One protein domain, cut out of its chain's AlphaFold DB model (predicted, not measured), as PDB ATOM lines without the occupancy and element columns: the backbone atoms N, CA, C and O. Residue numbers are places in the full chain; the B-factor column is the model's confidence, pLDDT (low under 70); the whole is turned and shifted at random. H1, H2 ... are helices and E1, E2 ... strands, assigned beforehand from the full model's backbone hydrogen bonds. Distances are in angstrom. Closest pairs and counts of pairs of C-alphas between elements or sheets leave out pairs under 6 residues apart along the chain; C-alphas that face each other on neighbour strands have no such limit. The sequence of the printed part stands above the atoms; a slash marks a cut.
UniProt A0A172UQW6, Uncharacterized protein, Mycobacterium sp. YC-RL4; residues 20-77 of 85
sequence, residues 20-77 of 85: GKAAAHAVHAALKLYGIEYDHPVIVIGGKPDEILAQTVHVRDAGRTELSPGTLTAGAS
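AT A GLANCE: This is residues 20 to 77 of the 85 residues of an uncharacterized protein of Mycobacterium sp. YC-RL4 (UniProt A0A172UQW6). A two-stranded hairpin, E1 and E2, with the short helix H2 packed on E2, makes one part, and the longer helix H1 lies apart from it. Residues 34 to 48, a long stretch with no named element, fold back from the end of H1 to H2. The printed part has 58 residues, with H1, H2, E1 and E2 in that order along it; the sheet, order E1 - E2, is antiparallel. The class is mixed, helices and strands, with 28 residues in named elements, under half. It is only just loose, close to compact, with a radius of gyration of the C-alphas of 12.7 A, and spans 33 by 25 by 19 A.

HOW THE PARTS SIT: H1, residues 20 to 33, is apart from H2, residues 49 to 53, and also from E1, residues 57 to 60, and E2, residues 72 to 76. The closest C-alphas of H2 and E2, those of Ile 52 and Gly 75, are 5.1 A apart. E1 and E2 form a hairpin, antiparallel at 159 degrees between their directions. N 59 and O 74 are within hydrogen-bond range at 2.8 A, as are N 57 and O 76 at 3.0 A. In H1 and H2 every O i to N i+4 pair is within hydrogen-bond range.

IN THESE COORDINATES: H1 begins at C-alpha 20, at (169.009, 156.929, 204.203), and is 20.0 A long from first to last C-alpha. H2 measures 6.1 A, E1 10.2 A and E2 12.1 A. E2 ends at C-alpha 76, at (155.814, 155.210, 200.535).

THE WHOLE: The C-alphas of Asp 39 and Ser 68, the two farthest apart, are 35.3 A apart. Residues 29 to 35, of which 29 to 33 belong to H1, stand free. The links H1 to H2 and E1 to E2 are long; H2 to E1 is tight. The printed part has no cut. Its mean pLDDT is 90.1, with residues 63 to 65 under 70.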
ATOM      1  N   GLY A  20     170.204 156.252 204.716       90.25
ATOM      2  CA  GLY A  20     169.009 156.929 204.203       90.25
ATOM      3  C   GLY A  20     169.334 157.967 203.125       90.25
ATOM      4  O   GLY A  20     168.710 157.981 202.069       90.25
ATOM      5  N   LYS A  21     170.390 158.770 203.315       90.62
ATOM      6  CA  LYS A  21     170.813 159.754 202.306       90.62
ATOM      7  C   LYS A  21     171.307 159.092 201.019       90.62
ATOM      8  O   LYS A  21     170.973 159.571 199.937       90.62
ATOM      9  N   ALA A  22     172.065 158.002 201.124       92.81
ATOM     10  CA  ALA A  22     172.506 157.227 199.966       92.81
ATOM     11  C   ALA A  22     171.316 156.629 199.195       92.81
ATOM     12  O   ALA A  22     171.262 156.741 197.971       92.81
ATOM     13  N   ALA A  23     170.335 156.063 199.905       93.44
ATOM     14  CA  ALA A  23     169.119 155.528 199.302       93.44
ATOM     15  C   ALA A  23     168.272 156.623 198.628       93.44
ATOM     16  O   ALA A  23     167.851 156.449 197.488       93.44
ATOM     17  N   ALA A  24     168.106 157.787 199.265       94.62
ATOM     18  CA  ALA A  24     167.418 158.930 198.662       94.62
ATOM     19  C   ALA A  24     168.106 159.398 197.366       94.62
ATOM     20  O   ALA A  24     167.442 159.635 196.360       94.62
ATOM     21  N   HIS A  25     169.444 159.450 197.338       94.69
ATOM     22  CA  HIS A  25     170.187 159.773 196.113       94.69
ATOM     23  C   HIS A  25     170.006 158.716 195.021       94.69
ATOM     24  O   HIS A  25     169.944 159.076 193.845       94.69
ATOM     25  N   ALA A  26     169.891 157.437 195.386       95.69
ATOM     26  CA  ALA A  26     169.571 156.394 194.422       95.69
ATOM     27  C   ALA A  26     168.185 156.618 193.800       95.69
ATOM     28  O   ALA A  26     168.051 156.578 192.577       95.69
ATOM     29  N   VAL A  27     167.177 156.943 194.615       95.56
ATOM     30  CA  VAL A  27     165.831 157.284 194.127       95.56
ATOM     31  C   VAL A  27     165.878 158.506 193.208       95.56
ATOM     32  O   VAL A  27     165.359 158.447 192.097       95.56
ATOM     33  N   HIS A  28     166.568 159.580 193.604       95.44
ATOM     34  CA  HIS A  28     166.736 160.769 192.764       95.44
ATOM     35  C   HIS A  28     167.385 160.451 191.409       95.44
ATOM     36  O   HIS A  28     166.925 160.940 190.378       95.44
ATOM     37  N   ALA A  29     168.435 159.625 191.389       95.94
ATOM     38  CA  ALA A  29     169.089 159.213 190.150       95.94
ATOM     39  C   ALA A  29     168.139 158.417 189.239       95.94
ATOM     40  O   ALA A  29     168.110 158.655 188.032       95.94
ATOM     41  N   ALA A  30     167.339 157.512 189.815       96.38
ATOM     42  CA  ALA A  30     166.344 156.742 189.074       96.38
ATOM     43  C   ALA A  30     165.245 157.639 188.484       96.38
ATOM     44  O   ALA A  30     164.994 157.573 187.284       96.38
ATOM     45  N   LEU A  31     164.626 158.499 189.301       95.75
ATOM     46  CA  LEU A  31     163.548 159.397 188.867       95.75
ATOM     47  C   LEU A  31     164.010 160.321 187.737       95.75
ATOM     48  O   LEU A  31     163.338 160.412 186.712       95.75
ATOM     49  N   LYS A  32     165.202 160.915 187.871       95.25
ATOM     50  CA  LYS A  32     165.794 161.757 186.821       95.25
ATOM     51  C   LYS A  32     166.053 160.990 185.529       95.25
ATOM     52  O   LYS A  32     165.776 161.511 184.455       95.25
ATOM     53  N   LEU A  33     166.548 159.752 185.610       96.25
ATOM     54  CA  LEU A  33     166.753 158.924 184.418       96.25
ATOM     55  C   LEU A  33     165.429 158.596 183.710       96.25
ATOM     56  O   LEU A  33     165.396 158.524 182.483       96.25
ATOM     57  N   TYR A  34     164.348 158.410 184.469       96.38
ATOM     58  CA  TYR A  34     163.004 158.198 183.928       96.38
ATOM     59  C   TYR A  34     162.298 159.493 183.487       96.38
ATOM     60  O   TYR A  34     161.193 159.408 182.958       96.38
ATOM     61  N   GLY A  35     162.914 160.669 183.669       96.12
ATOM     62  CA  GLY A  35     162.324 161.965 183.312       96.12
ATOM     63  C   GLY A  35     161.179 162.404 184.228       96.12
ATOM     64  O   GLY A  35     160.299 163.144 183.796       96.12
ATOM     65  N   ILE A  36     161.151 161.919 185.473       95.94
ATOM     66  CA  ILE A  36     160.134 162.282 186.462       95.94
ATOM     67  C   ILE A  36     160.619 163.513 187.232       95.94
ATOM     68  O   ILE A  36     161.565 163.427 188.019       95.94
ATOM     69  N   GLU A  37     159.950 164.642 187.010       92.25
ATOM     70  CA  GLU A  37     160.176 165.902 187.723       92.25
ATOM     71  C   GLU A  37     159.375 165.941 189.036       92.25
ATOM     72  O   GLU A  37     158.224 165.503 189.085       92.25
ATOM     73  N   TYR A  38     159.980 166.464 190.103       91.62
ATOM     74  CA  TYR A  38     159.357 166.633 191.420       91.62
ATOM     75  C   TYR A  38     160.012 167.809 192.162       91.62
ATOM     76  O   TYR A  38     161.208 168.064 192.007       91.62
ATOM     77  N   ASP A  39     159.236 168.524 192.974       91.12
ATOM     78  CA  ASP A  39     159.648 169.752 193.676       91.12
ATOM     79  C   ASP A  39     159.725 169.595 195.206       91.12
ATOM     80  O   ASP A  39     160.255 170.456 195.912       91.12
ATOM     81  N   HIS A  40     159.238 168.473 195.725       89.75
ATOM     82  CA  HIS A  40     159.255 168.131 197.140       89.75
ATOM     83  C   HIS A  40     160.471 167.251 197.498       89.75
ATOM     84  O   HIS A  40     161.017 166.534 196.653       89.75
ATOM     85  N   PRO A  41     160.928 167.255 198.762       90.25
ATOM     86  CA  PRO A  41     162.015 166.379 199.188       90.25
ATOM     87  C   PRO A  41     161.627 164.894 199.084       90.25
ATOM     88  O   PRO A  41     160.472 164.521 199.275       90.25
ATOM     89  N   VAL A  42     162.622 164.035 198.828       92.62
ATOM     90  CA  VAL A  42     162.509 162.578 199.006       92.62
ATOM     91  C   VAL A  42     163.276 162.208 200.266       92.62
ATOM     92  O   VAL A  42     164.483 162.446 200.361       92.62
ATOM     93  N   ILE A  43     162.577 161.621 201.232       91.12
ATOM     94  CA  ILE A  43     163.137 161.220 202.521       91.12
ATOM     95  C   ILE A  43     163.098 159.696 202.591       91.12
ATOM     96  O   ILE A  43     162.058 159.088 202.364       91.12
ATOM     97  N   VAL A  44     164.242 159.078 202.889       93.69
ATOM     98  CA  VAL A  44     164.341 157.625 203.060       93.69
ATOM     99  C   VAL A  44     164.817 157.325 204.472       93.69
ATOM    100  O   VAL A  44     165.943 157.661 204.849       93.69
ATOM    101  N   ILE A  45     163.947 156.672 205.233       91.44
ATOM    102  CA  ILE A  45     164.163 156.243 206.613       91.44
ATOM    103  C   ILE A  45     163.848 154.751 206.740       91.44
ATOM    104  O   ILE A  45     163.153 154.181 205.903       91.44
ATOM    105  N   GLY A  46     164.409 154.105 207.760       91.50
ATOM    106  CA  GLY A  46     164.016 152.738 208.096       91.50
ATOM    107  C   GLY A  46     162.635 152.733 208.747       91.50
ATOM    108  O   GLY A  46     162.323 153.656 209.493       91.50
ATOM    109  N   GLY A  47     161.852 151.691 208.485       90.88
ATOM    110  CA  GLY A  47     160.547 151.474 209.103       90.88
ATOM    111  C   GLY A  47     160.344 150.004 209.451       90.88
ATOM    112  O   GLY A  47     160.894 149.112 208.796       90.88
ATOM    113  N   LYS A  48     159.581 149.753 210.508       93.81
ATOM    114  CA  LYS A  48     159.084 148.430 210.884       93.81
ATOM    115  C   LYS A  48     157.964 147.992 209.926       93.81
ATOM    116  O   LYS A  48     157.373 148.830 209.245       93.81
ATOM    117  N   PRO A  49     157.645 146.687 209.850       93.94
ATOM    118  CA  PRO A  49     156.632 146.193 208.919       93.94
ATOM    119  C   PRO A  49     155.258 146.857 209.063       93.94
ATOM    120  O   PRO A  49     154.619 147.140 208.058       93.94
ATOM    121  N   ASP A  50     154.807 147.120 210.286       95.19
ATOM    122  CA  ASP A  50     153.546 147.804 210.585       95.19
ATOM    123  C   ASP A  50     153.557 149.271 210.134       95.19
ATOM    124  O   ASP A  50     152.597 149.724 209.513       95.19
ATOM    125  N   GLU A  51     154.666 149.978 210.360       94.19
ATOM    126  CA  GLU A  51     154.873 151.351 209.878       94.19
ATOM    127  C   GLU A  51     154.835 151.408 208.341       94.19
ATOM    128  O   GLU A  51     154.181 152.276 207.770       94.19
ATOM    129  N   ILE A  52     155.467 150.441 207.664       95.19
ATOM    130  CA  ILE A  52     155.433 150.321 206.198       95.19
ATOM    131  C   ILE A  52     154.013 150.012 205.704       95.19
ATOM    132  O   ILE A  52     153.558 150.604 204.727       95.19
ATOM    133  N   LEU A  53     153.294 149.094 206.359       93.94
ATOM    134  CA  LEU A  53     151.935 148.709 205.961       93.94
ATOM    135  C   LEU A  53     150.919 149.847 206.119       93.94
ATOM    136  O   LEU A  53     149.924 149.861 205.397       93.94
ATOM    137  N   ALA A  54     151.175 150.807 207.009       93.31
ATOM    138  CA  ALA A  54     150.352 152.005 207.150       93.31
ATOM    139  C   ALA A  54     150.503 152.994 205.973       93.31
ATOM    140  O   ALA A  54     149.687 153.906 205.831       93.31
ATOM    141  N   GLN A  55     151.523 152.831 205.123       95.12
ATOM    142  CA  GLN A  55     151.761 153.698 203.968       95.12
ATOM    143  C   GLN A  55     150.878 153.328 202.769       95.12
ATOM    144  O   GLN A  55     150.273 152.260 202.710       95.12
ATOM    145  N   THR A  56     150.803 154.227 201.788       93.94
ATOM    146  CA  THR A  56     149.915 154.089 200.626       93.94
ATOM    147  C   THR A  56     150.414 153.060 199.614       93.94
ATOM    148  O   THR A  56     149.616 152.348 199.009       93.94
ATOM    149  N   VAL A  57     151.728 152.990 199.403       94.19
ATOM    150  CA  VAL A  57     152.363 152.060 198.462       94.19
ATOM    151  C   VAL A  57     153.217 151.073 199.236       94.19
ATOM    152  O   VAL A  57     153.917 151.473 200.163       94.19
ATOM    153  N   HIS A  58     153.218 149.809 198.808       94.00
ATOM    154  CA  HIS A  58     154.070 148.757 199.362       94.00
ATOM    155  C   HIS A  58     154.859 148.071 198.255       94.00
ATOM    156  O   HIS A  58     154.312 147.694 197.218       94.00
ATOM    157  N   VAL A  59     156.141 147.855 198.508       92.38
ATOM    158  CA  VAL A  59     157.023 147.061 197.659       92.38
ATOM    159  C   VAL A  59     157.321 145.751 198.370       92.38
ATOM    160  O   VAL A  59     157.644 145.719 199.562       92.38
ATOM    161  N   ARG A  60     157.204 144.660 197.616       90.94
ATOM    162  CA  ARG A  60     157.597 143.322 198.046       90.94
ATOM    163  C   ARG A  60     158.693 142.801 197.137       90.94
ATOM    164  O   ARG A  60     158.667 143.058 195.934       90.94
ATOM    165  N   ASP A  61     159.645 142.081 197.712       84.69
ATOM    166  CA  ASP A  61     160.727 141.496 196.932       84.69
ATOM    167  C   ASP A  61     160.192 140.418 195.979       84.69
ATOM    168  O   ASP A  61     159.419 139.540 196.370       84.69
ATOM    169  N   ALA A  62     160.603 140.488 194.713       74.25
ATOM    170  CA  ALA A  62     160.166 139.559 193.673       74.25
ATOM    171  C   ALA A  62     160.941 138.223 193.681       74.25
ATOM    172  O   ALA A  62     160.712 137.392 192.803       74.25
ATOM    173  N   GLY A  63     161.864 138.010 194.628       62.03
ATOM    174  CA  GLY A  63     162.686 136.803 194.727       62.03
ATOM    175  C   GLY A  63     163.966 136.839 193.892       62.03
ATOM    176  O   GLY A  63     164.472 135.789 193.504       62.03
ATOM    177  N   ARG A  64     164.475 138.033 193.557       61.41
ATOM    178  CA  ARG A  64     165.745 138.211 192.816       61.41
ATOM    179  C   ARG A  64     166.905 138.635 193.725       61.41
ATOM    180  O   ARG A  64     167.951 139.044 193.225       61.41
ATOM    181  N   THR A  65     166.695 138.572 195.036       66.81
ATOM    182  CA  THR A  65     167.636 138.991 196.078       66.81
ATOM    183  C   THR A  65     167.770 137.894 197.138       66.81
ATOM    184  O   THR A  65     167.209 136.808 197.006       66.81
ATOM    185  N   GLU A  66     168.541 138.161 198.188       74.88
ATOM    186  CA  GLU A  66     168.726 137.303 199.360       74.88
ATOM    187  C   GLU A  66     167.469 137.130 200.233       74.88
ATOM    188  O   GLU A  66     167.481 136.344 201.183       74.88
ATOM    189  N   LEU A  67     166.392 137.864 199.946       74.50
ATOM    190  CA  LEU A  67     165.142 137.804 200.692       74.50
ATOM    191  C   LEU A  67     164.195 136.750 200.112       74.50
ATOM    192  O   LEU A  67     164.140 136.517 198.906       74.50
ATOM    193  N   SER A  68     163.385 136.141 200.981       77.19
ATOM    194  CA  SER A  68     162.308 135.257 200.535       77.19
ATOM    195  C   SER A  68     161.332 136.025 199.628       77.19
ATOM    196  O   SER A  68     160.940 137.147 199.982       77.19
ATOM    197  N   PRO A  69     160.878 135.441 198.504       81.50
ATOM    198  CA  PRO A  69     159.889 136.076 197.637       81.50
ATOM    199  C   PRO A  69     158.642 136.515 198.420       81.50
ATOM    200  O   PRO A  69     158.124 135.770 199.253       81.50
ATOM    201  N   GLY A  70     158.155 137.730 198.164       84.69
ATOM    202  CA  GLY A  70     156.982 138.306 198.835       84.69
ATOM    203  C   GLY A  70     157.274 139.047 200.147       84.69
ATOM    204  O   GLY A  70     156.354 139.644 200.724       84.69
ATOM    205  N   THR A  71     158.532 139.066 200.602       89.56
ATOM    206  CA  THR A  71     158.963 139.845 201.776       89.56
ATOM    207  C   THR A  71     158.651 141.327 201.575       89.56
ATOM    208  O   THR A  71     158.975 141.888 200.533       89.56
ATOM    209  N   LEU A  72     158.013 141.962 202.564       92.12
ATOM    210  CA  LEU A  72     157.753 143.405 202.572       92.12
ATOM    211  C   LEU A  72     159.070 144.161 202.787       92.12
ATOM    212  O   LEU A  72     159.738 143.924 203.791       92.12
ATOM    213  N   THR A  73     159.438 145.048 201.862       91.75
ATOM    214  CA  THR A  73     160.762 145.700 201.874       91.75
ATOM    215  C   THR A  73     160.709 147.212 201.996       91.75
ATOM    216  O   THR A  73     161.583 147.798 202.630       91.75
ATOM    217  N   ALA A  74     159.707 147.856 201.404       93.50
ATOM    218  CA  ALA A  74     159.568 149.304 201.456       93.50
ATOM    219  C   ALA A  74     158.105 149.718 201.334       93.50
ATOM    220  O   ALA A  74     157.276 148.980 200.798       93.50
ATOM    221  N   GLY A  75     157.816 150.931 201.775       93.94
ATOM    222  CA  GLY A  75     156.582 151.615 201.449       93.94
ATOM    223  C   GLY A  75     156.829 153.092 201.202       93.94
ATOM    224  O   GLY A  75     157.944 153.592 201.377       93.94
ATOM    225  N   ALA A  76     155.790 153.772 200.736       94.56
ATOM    226  CA  ALA A  76     155.814 155.210 200.535       94.56
ATOM    227  C   ALA A  76     154.422 155.809 200.743       94.56
ATOM    228  O   ALA A  76     153.406 155.250 200.317       94.56
ATOM    229  N   SER A  77     154.392 156.968 201.384       93.19
ATOM    230  CA  SER A  77     153.213 157.806 201.575       93.19
ATOM    231  C   SER A  77     153.633 159.268 201.549       93.19
ATOM    232  O   SER A  77     154.805 159.596 201.734       93.19
TER     233      SER A  77